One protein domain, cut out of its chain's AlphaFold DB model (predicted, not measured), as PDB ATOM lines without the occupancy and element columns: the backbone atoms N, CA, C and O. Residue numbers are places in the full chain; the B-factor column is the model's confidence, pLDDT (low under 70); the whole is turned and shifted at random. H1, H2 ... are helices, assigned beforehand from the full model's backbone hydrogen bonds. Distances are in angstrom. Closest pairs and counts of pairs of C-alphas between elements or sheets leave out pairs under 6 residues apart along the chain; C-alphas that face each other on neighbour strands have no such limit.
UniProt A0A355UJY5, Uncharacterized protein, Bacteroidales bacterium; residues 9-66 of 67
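AT A GLANCE: This is residues 9 to 66 of the 67 residues of an uncharacterized protein of Bacteroidales bacterium (UniProt A0A355UJY5). Picture an open L: the long helix H2 makes one arm, H3 makes the other, and short H1 packs crosswise at the far end of H2. The printed part has 58 residues with three named helices, H1, H2 and H3 in chain order, no named strand, and is all helix. It is extended, with a radius of gyration of the C-alphas of 16.8 A, and flat, spanning 42 by 32 by 13 A.

IN THESE COORDINATES: Find C-alpha 9 at (68.020, -41.634, 24.630), where H1, residues 9 to 14, begins. H2, residues 19 to 41, runs 32.8 A; H3, residues 48 to 64, runs 24.7 A to C-alpha 64 at (40.355, -63.202, 22.968).

HOW THE PARTS SIT: H2 touches H1 with residues 19 to 22 alone, about perpendicular at 78 degrees; the closest C-alphas, of Ala 12 and Pro 19, are 5.1 A apart. H2 and H3 are close but not clearly touching, about perpendicular at 79 degrees; the closest C-alphas, of Met 41 and Lys 48, are 7.7 A apart. H1 and H3 are apart. In H1, H2 and H3 every O i to N i+4 pair is within hydrogen-bond range.

THE WHOLE: The C-alphas farthest apart, of Glu 16 and Asn 45, are 45.1 A apart. The printed part has no cut and no long link; residues 65 to 66 have pLDDT under 70.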
ATOM      1  N   ARG A   9      66.580 -41.556  24.339       92.94
ATOM      2  CA  ARG A   9      68.020 -41.634  24.630       92.94
ATOM      3  C   ARG A   9      68.589 -43.013  24.312       92.94
ATOM      4  O   ARG A   9      69.579 -43.093  23.606       92.94
ATOM      5  N   ALA A  10      67.916 -44.077  24.744       92.62
ATOM      6  CA  ALA A  10      68.355 -45.442  24.470       92.62
ATOM      7  C   ALA A  10      68.327 -45.763  22.964       92.62
ATOM      8  O   ALA A  10      69.212 -46.436  22.450       92.62
ATOM      9  N   ILE A  11      67.330 -45.252  22.231       91.44
ATOM     10  CA  ILE A  11      67.272 -45.383  20.766       91.44
ATOM     11  C   ILE A  11      68.428 -44.615  20.114       91.44
ATOM     12  O   ILE A  11      69.071 -45.130  19.206       91.44
ATOM     13  N   ALA A  12      68.697 -43.395  20.578       94.06
ATOM     14  CA  ALA A  12      69.790 -42.564  20.086       94.06
ATOM     15  C   ALA A  12      71.164 -43.210  20.321       94.06
ATOM     16  O   ALA A  12      71.984 -43.208  19.410       94.06
ATOM     17  N   GLU A  13      71.377 -43.825  21.488       93.81
ATOM     18  CA  GLU A  13      72.587 -44.591  21.811       93.81
ATOM     19  C   GLU A  13      72.758 -45.807  20.894       93.81
ATOM     20  O   GLU A  13      73.806 -45.952  20.274       93.81
ATOM     21  N   VAL A  14      71.725 -46.647  20.743       92.62
ATOM     22  CA  VAL A  14      71.788 -47.850  19.887       92.62
ATOM     23  C   VAL A  14      71.980 -47.506  18.412       92.62
ATOM     24  O   VAL A  14      72.635 -48.248  17.687       92.62
ATOM     25  N   MET A  15      71.382 -46.409  17.949       90.50
ATOM     26  CA  MET A  15      71.487 -45.981  16.554       90.50
ATOM     27  C   MET A  15      72.656 -45.020  16.301       90.50
ATOM     28  O   MET A  15      72.794 -44.548  15.176       90.50
ATOM     29  N   GLU A  16      73.452 -44.699  17.326       94.44
ATOM     30  CA  GLU A  16      74.579 -43.760  17.262       94.44
ATOM     31  C   GLU A  16      74.207 -42.376  16.684       94.44
ATOM     32  O   GLU A  16      74.997 -41.701  16.020       94.44
ATOM     33  N   PHE A  17      72.983 -41.914  16.959       94.81
ATOM     34  CA  PHE A  17      72.498 -40.588  16.568       94.81
ATOM     35  C   PHE A  17      72.329 -39.674  17.778       94.81
ATOM     36  O   PHE A  17      72.224 -40.103  18.922       94.81
ATOM     37  N   GLN A  18      72.220 -38.370  17.525       96.12
ATOM     38  CA  GLN A  18      71.826 -37.428  18.567       96.12
ATOM     39  C   GLN A  18      70.352 -37.643  18.965       96.12
ATOM     40  O   GLN A  18      69.501 -37.790  18.079       96.12
ATOM     41  N   PRO A  19      69.992 -37.567  20.263       94.50
ATOM     42  CA  PRO A  19      68.599 -37.665  20.714       94.50
ATOM     43  C   PRO A  19      67.653 -36.674  20.021       94.50
ATOM     44  O   PRO A  19      66.494 -36.994  19.759       94.50
ATOM     45  N   ALA A  20      68.157 -35.487  19.667       96.12
ATOM     46  CA  ALA A  20      67.411 -34.488  18.905       96.12
ATOM     47  C   ALA A  20      67.006 -34.991  17.508       96.12
ATOM     48  O   ALA A  20      65.896 -34.718  17.054       96.12
ATOM     49  N   THR A  21      67.867 -35.768  16.847       95.75
ATOM     50  CA  THR A  21      67.591 -36.367  15.534       95.75
ATOM     51  C   THR A  21      66.461 -37.386  15.633       95.75
ATOM     52  O   THR A  21      65.502 -37.314  14.865       95.75
ATOM     53  N   VAL A  22      66.527 -38.276  16.629       93.81
ATOM     54  CA  VAL A  22      65.476 -39.271  16.893       93.81
ATOM     55  C   VAL A  22      64.150 -38.582  17.220       93.81
ATOM     56  O   VAL A  22      63.116 -38.935  16.654       93.81
ATOM     57  N   SER A  23      64.177 -37.554  18.073       94.19
ATOM     58  CA  SER A  23      62.993 -36.756  18.413       94.19
ATOM     59  C   SER A  23      62.363 -36.099  17.179       94.19
ATOM     60  O   SER A  23      61.161 -36.220  16.950       94.19
ATOM     61  N   ASN A  24      63.173 -35.476  16.318       95.88
ATOM     62  CA  ASN A  24      62.695 -34.845  15.086       95.88
ATOM     63  C   ASN A  24      62.089 -35.862  14.102       95.88
ATOM     64  O   ASN A  24      61.080 -35.574  13.459       95.88
ATOM     65  N   TRP A  25      62.657 -37.066  13.987       94.50
ATOM     66  CA  TRP A  25      62.058 -38.127  13.173       94.50
ATOM     67  C   TRP A  25      60.716 -38.595  13.725       94.50
ATOM     68  O   TRP A  25      59.761 -38.700  12.958       94.50
ATOM     69  N   LEU A  26      60.622 -38.825  15.037       91.75
ATOM     70  CA  LEU A  26      59.364 -39.202  15.686       91.75
ATOM     71  C   LEU A  26      58.301 -38.113  15.521       91.75
ATOM     72  O   LEU A  26      57.161 -38.428  15.198       91.75
ATOM     73  N   PHE A  27      58.678 -36.841  15.650       94.00
ATOM     74  CA  PHE A  27      57.774 -35.716  15.420       94.00
ATOM     75  C   PHE A  27      57.235 -35.693  13.982       94.00
ATOM     76  O   PHE A  27      56.032 -35.560  13.762       94.00
ATOM     77  N   ARG A  28      58.112 -35.871  12.987       95.00
ATOM     78  CA  ARG A  28      57.704 -35.937  11.574       95.00
ATOM     79  C   ARG A  28      56.804 -37.137  11.293       95.00
ATOM     80  O   ARG A  28      55.835 -36.993  10.555       95.00
ATOM     81  N   ALA A  29      57.116 -38.291  11.880       92.12
ATOM     82  CA  ALA A  29      56.299 -39.492  11.758       92.12
ATOM     83  C   ALA A  29      54.910 -39.282  12.380       92.12
ATOM     84  O   ALA A  29      53.917 -39.559  11.719       92.12
ATOM     85  N   ALA A  30      54.832 -38.713  13.587       90.62
ATOM     86  CA  ALA A  30      53.568 -38.388  14.246       90.62
ATOM     87  C   ALA A  30      52.701 -37.454  13.387       90.62
ATOM     88  O   ALA A  30      51.542 -37.761  13.132       90.62
ATOM     89  N   LYS A  31      53.294 -36.388  12.830       93.44
ATOM     90  CA  LYS A  31      52.584 -35.478  11.919       93.44
ATOM     91  C   LYS A  31      52.046 -36.189  10.671       93.44
ATOM     92  O   LYS A  31      50.972 -35.854  10.184       93.44
ATOM     93  N   GLN A  32      52.791 -37.151  10.127       93.19
ATOM     94  CA  GLN A  32      52.315 -37.948   8.994       93.19
ATOM     95  C   GLN A  32      51.190 -38.908   9.392       93.19
ATOM     96  O   GLN A  32      50.266 -39.095   8.606       93.19
ATOM     97  N   CYS A  33      51.217 -39.469  10.604       90.00
ATOM     98  CA  CYS A  33      50.120 -40.295  11.108       90.00
ATOM     99  C   CYS A  33      48.797 -39.522  11.147       90.00
ATOM    100  O   CYS A  33      47.778 -40.086  10.761       90.00
ATOM    101  N   ASP A  34      48.808 -38.244  11.539       89.25
ATOM    102  CA  ASP A  34      47.598 -37.411  11.535       89.25
ATOM    103  C   ASP A  34      47.031 -37.243  10.116       89.25
ATOM    104  O   ASP A  34      45.843 -37.462   9.897       89.25
ATOM    105  N   ILE A  35      47.894 -36.966   9.133       91.38
ATOM    106  CA  ILE A  35      47.499 -36.818   7.719       91.38
ATOM    107  C   ILE A  35      46.917 -38.124   7.168       91.38
ATOM    108  O   ILE A  35      45.925 -38.113   6.436       91.38
ATOM    109  N   VAL A  36      47.541 -39.261   7.485       90.50
ATOM    110  CA  VAL A  36      47.037 -40.579   7.077       90.50
ATOM    111  C   VAL A  36      45.692 -40.857   7.743       90.50
ATOM    112  O   VAL A  36      44.765 -41.291   7.065       90.50
ATOM    113  N   ASN A  37      45.561 -40.564   9.037       87.56
ATOM    114  CA  ASN A  37      44.323 -40.771   9.776       87.56
ATOM    115  C   ASN A  37      43.178 -39.917   9.215       87.56
ATOM    116  O   ASN A  37      42.099 -40.441   8.963       87.56
ATOM    117  N   GLU A  38      43.412 -38.631   8.948       88.38
ATOM    118  CA  GLU A  38      42.427 -37.755   8.298       88.38
ATOM    119  C   GLU A  38      42.013 -38.286   6.919       88.38
ATOM    120  O   GLU A  38      40.824 -38.355   6.609       88.38
ATOM    121  N   ASN A  39      42.980 -38.726   6.106       89.94
ATOM    122  CA  ASN A  39      42.698 -39.278   4.782       89.94
ATOM    123  C   ASN A  39      41.921 -40.593   4.816       89.94
ATOM    124  O   ASN A  39      41.157 -40.846   3.890       89.94
ATOM    125  N   LEU A  40      42.134 -41.435   5.827       88.38
ATOM    126  CA  LEU A  40      41.382 -42.676   5.997       88.38
ATOM    127  C   LEU A  40      39.974 -42.401   6.528       88.38
ATOM    128  O   LEU A  40      39.031 -43.044   6.090       88.38
ATOM    129  N   MET A  41      39.823 -41.430   7.432       88.69
ATOM    130  CA  MET A  41      38.540 -41.088   8.053       88.69
ATOM    131  C   MET A  41      37.586 -40.333   7.122       88.69
ATOM    132  O   MET A  41      36.381 -40.385   7.338       88.69
ATOM    133  N   LYS A  42      38.091 -39.651   6.083       87.62
ATOM    134  CA  LYS A  42      37.289 -38.784   5.195       87.62
ATOM    135  C   LYS A  42      36.091 -39.476   4.528       87.62
ATOM    136  O   LYS A  42      35.104 -38.812   4.228       87.62
ATOM    137  N   ASP A  43      36.195 -40.779   4.273       88.44
ATOM    138  CA  ASP A  43      35.175 -41.560   3.564       88.44
ATOM    139  C   ASP A  43      34.163 -42.201   4.536       88.44
ATOM    140  O   ASP A  43      33.175 -42.802   4.108       88.44
ATOM    141  N   PHE A  44      34.377 -42.058   5.849       86.50
ATOM    142  CA  PHE A  44      33.498 -42.583   6.886       86.50
ATOM    143  C   PHE A  44      32.704 -41.454   7.547       86.50
ATOM    144  O   PHE A  44      33.257 -40.476   8.040       86.50
ATOM    145  N   ASN A  45      31.382 -41.616   7.633       87.88
ATOM    146  CA  ASN A  45      30.503 -40.675   8.331       87.88
ATOM    147  C   ASN A  45      30.452 -40.967   9.844       87.88
ATOM    148  O   ASN A  45      29.373 -41.142  10.409       87.88
ATOM    149  N   ILE A  46      31.621 -41.093  10.476       87.94
ATOM    150  CA  ILE A  46      31.774 -41.351  11.915       87.94
ATOM    151  C   ILE A  46      32.838 -40.418  12.491       87.94
ATOM    152  O   ILE A  46      33.795 -40.041  11.809       87.94
ATOM    153  N   SER A  47      32.685 -40.036  13.754       88.31
ATOM    154  CA  SER A  47      33.673 -39.210  14.441       88.31
ATOM    155  C   SER A  47      34.932 -40.007  14.801       88.31
ATOM    156  O   SER A  47      34.924 -41.234  14.902       88.31
ATOM    157  N   LYS A  48      36.036 -39.292  15.055       85.19
ATOM    158  CA  LYS A  48      37.291 -39.899  15.533       85.19
ATOM    159  C   LYS A  48      37.092 -40.682  16.837       85.19
ATOM    160  O   LYS A  48      37.649 -41.760  16.981       85.19
ATOM    161  N   VAL A  49      36.260 -40.161  17.741       89.56
ATOM    162  CA  VAL A  49      35.958 -40.801  19.030       89.56
ATOM    163  C   VAL A  49      35.233 -42.131  18.820       89.56
ATOM    164  O   VAL A  49      35.639 -43.139  19.384       89.56
ATOM    165  N   GLU A  50      34.216 -42.162  17.958       91.06
ATOM    166  CA  GLU A  50      33.479 -43.398  17.654       91.06
ATOM    167  C   GLU A  50      34.380 -44.451  16.991       91.06
ATOM    168  O   GLU A  50      34.290 -45.638  17.303       91.06
ATOM    169  N   MET A  51      35.294 -44.033  16.110       91.25
ATOM    170  CA  MET A  51      36.268 -44.946  15.506       91.25
ATOM    171  C   MET A  51      37.245 -45.526  16.538       91.25
ATOM    172  O   MET A  51      37.545 -46.722  16.490       91.25
ATOM    173  N   ASP A  52      37.708 -44.715  17.493       89.31
ATOM    174  CA  ASP A  52      38.566 -45.181  18.588       89.31
ATOM    175  C   ASP A  52      37.835 -46.219  19.462       89.31
ATOM    176  O   ASP A  52      38.413 -47.244  19.833       89.31
ATOM    177  N   GLU A  53      36.541 -46.019  19.732       92.69
ATOM    178  CA  GLU A  53      35.712 -46.999  20.450       92.69
ATOM    179  C   GLU A  53      35.587 -48.327  19.687       92.69
ATOM    180  O   GLU A  53      35.754 -49.404  20.276       92.69
ATOM    181  N   LEU A  54      35.358 -48.274  18.370       92.12
ATOM    182  CA  LEU A  54      35.334 -49.466  17.517       92.12
ATOM    183  C   LEU A  54      36.679 -50.203  17.544       92.12
ATOM    184  O   LEU A  54      36.709 -51.436  17.619       92.12
ATOM    185  N   TRP A  55      37.793 -49.468  17.540       88.94
ATOM    186  CA  TRP A  55      39.129 -50.057  17.593       88.94
ATOM    187  C   TRP A  55      39.381 -50.826  18.897       88.94
ATOM    188  O   TRP A  55      39.923 -51.934  18.864       88.94
ATOM    189  N   VAL A  56      38.906 -50.311  20.037       93.06
ATOM    190  CA  VAL A  56      38.976 -51.017  21.332       93.06
ATOM    191  C   VAL A  56      38.198 -52.337  21.294       93.06
ATOM    192  O   VAL A  56      38.636 -53.341  21.867       93.06
ATOM    193  N   ILE A  57      37.044 -52.373  20.620       93.31
ATOM    194  CA  ILE A  57      36.258 -53.607  20.460       93.31
ATOM    195  C   ILE A  57      37.033 -54.626  19.614       93.31
ATOM    196  O   ILE A  57      37.120 -55.800  19.990       93.31
ATOM    197  N   VAL A  58      37.629 -54.188  18.501       91.75
ATOM    198  CA  VAL A  58      38.470 -55.043  17.648       91.75
ATOM    199  C   VAL A  58      39.661 -55.597  18.435       91.75
ATOM    200  O   VAL A  58      39.898 -56.805  18.401       91.75
ATOM    201  N   GLU A  59      40.362 -54.763  19.205       89.88
ATOM    202  CA  GLU A  59      41.506 -55.181  20.027       89.88
ATOM    203  C   GLU A  59      41.123 -56.268  21.046       89.88
ATOM    204  O   GLU A  59      41.799 -57.301  21.156       89.88
ATOM    205  N   LYS A  60      40.002 -56.085  21.754       90.56
ATOM    206  CA  LYS A  60      39.472 -57.074  22.710       90.56
ATOM    207  C   LYS A  60      39.125 -58.406  22.041       90.56
ATOM    208  O   LYS A  60      39.370 -59.470  22.605       90.56
ATOM    209  N   ASN A  61      38.583 -58.368  20.827       88.12
ATOM    210  CA  ASN A  61      38.256 -59.584  20.082       88.12
ATOM    211  C   ASN A  61      39.509 -60.293  19.546       88.12
ATOM    212  O   ASN A  61      39.604 -61.517  19.630       88.12
ATOM    213  N   CYS A  62      40.499 -59.546  19.048       82.62
ATOM    214  CA  CYS A  62      41.772 -60.109  18.591       82.62
ATOM    215  C   CYS A  62      42.582 -60.748  19.726       82.62
ATOM    216  O   CYS A  62      43.246 -61.760  19.507       82.62
ATOM    217  N   THR A  63      42.542 -60.173  20.926       80.25
ATOM    218  CA  THR A  63      43.201 -60.748  22.109       80.25
ATOM    219  C   THR A  63      42.483 -61.999  22.607       80.25
ATOM    220  O   THR A  63      43.146 -62.978  22.935       80.25
ATOM    221  N   LYS A  64      41.146 -62.022  22.582       74.56
ATOM    222  CA  LYS A  64      40.355 -63.202  22.968       74.56
ATOM    223  C   LYS A  64      40.543 -64.400  22.029       74.56
ATOM    224  O   LYS A  64      40.545 -65.522  22.508       74.56
ATOM    225  N   ASN A  65      40.729 -64.170  20.727       65.94
ATOM    226  CA  ASN A  65      40.961 -65.227  19.724       65.94
ATOM    227  C   ASN A  65      42.413 -65.749  19.664       65.94
ATOM    228  O   ASN A  65      42.716 -66.612  18.843       65.94
ATOM    229  N   ARG A  66      43.332 -65.195  20.467       58.16
ATOM    230  CA  ARG A  66      44.739 -65.637  20.544       58.16
ATOM    231  C   ARG A  66      45.033 -66.567  21.728       58.16
ATOM    232  O   ARG A  66      46.161 -67.047  21.812       58.16
TER     233      ARG A  66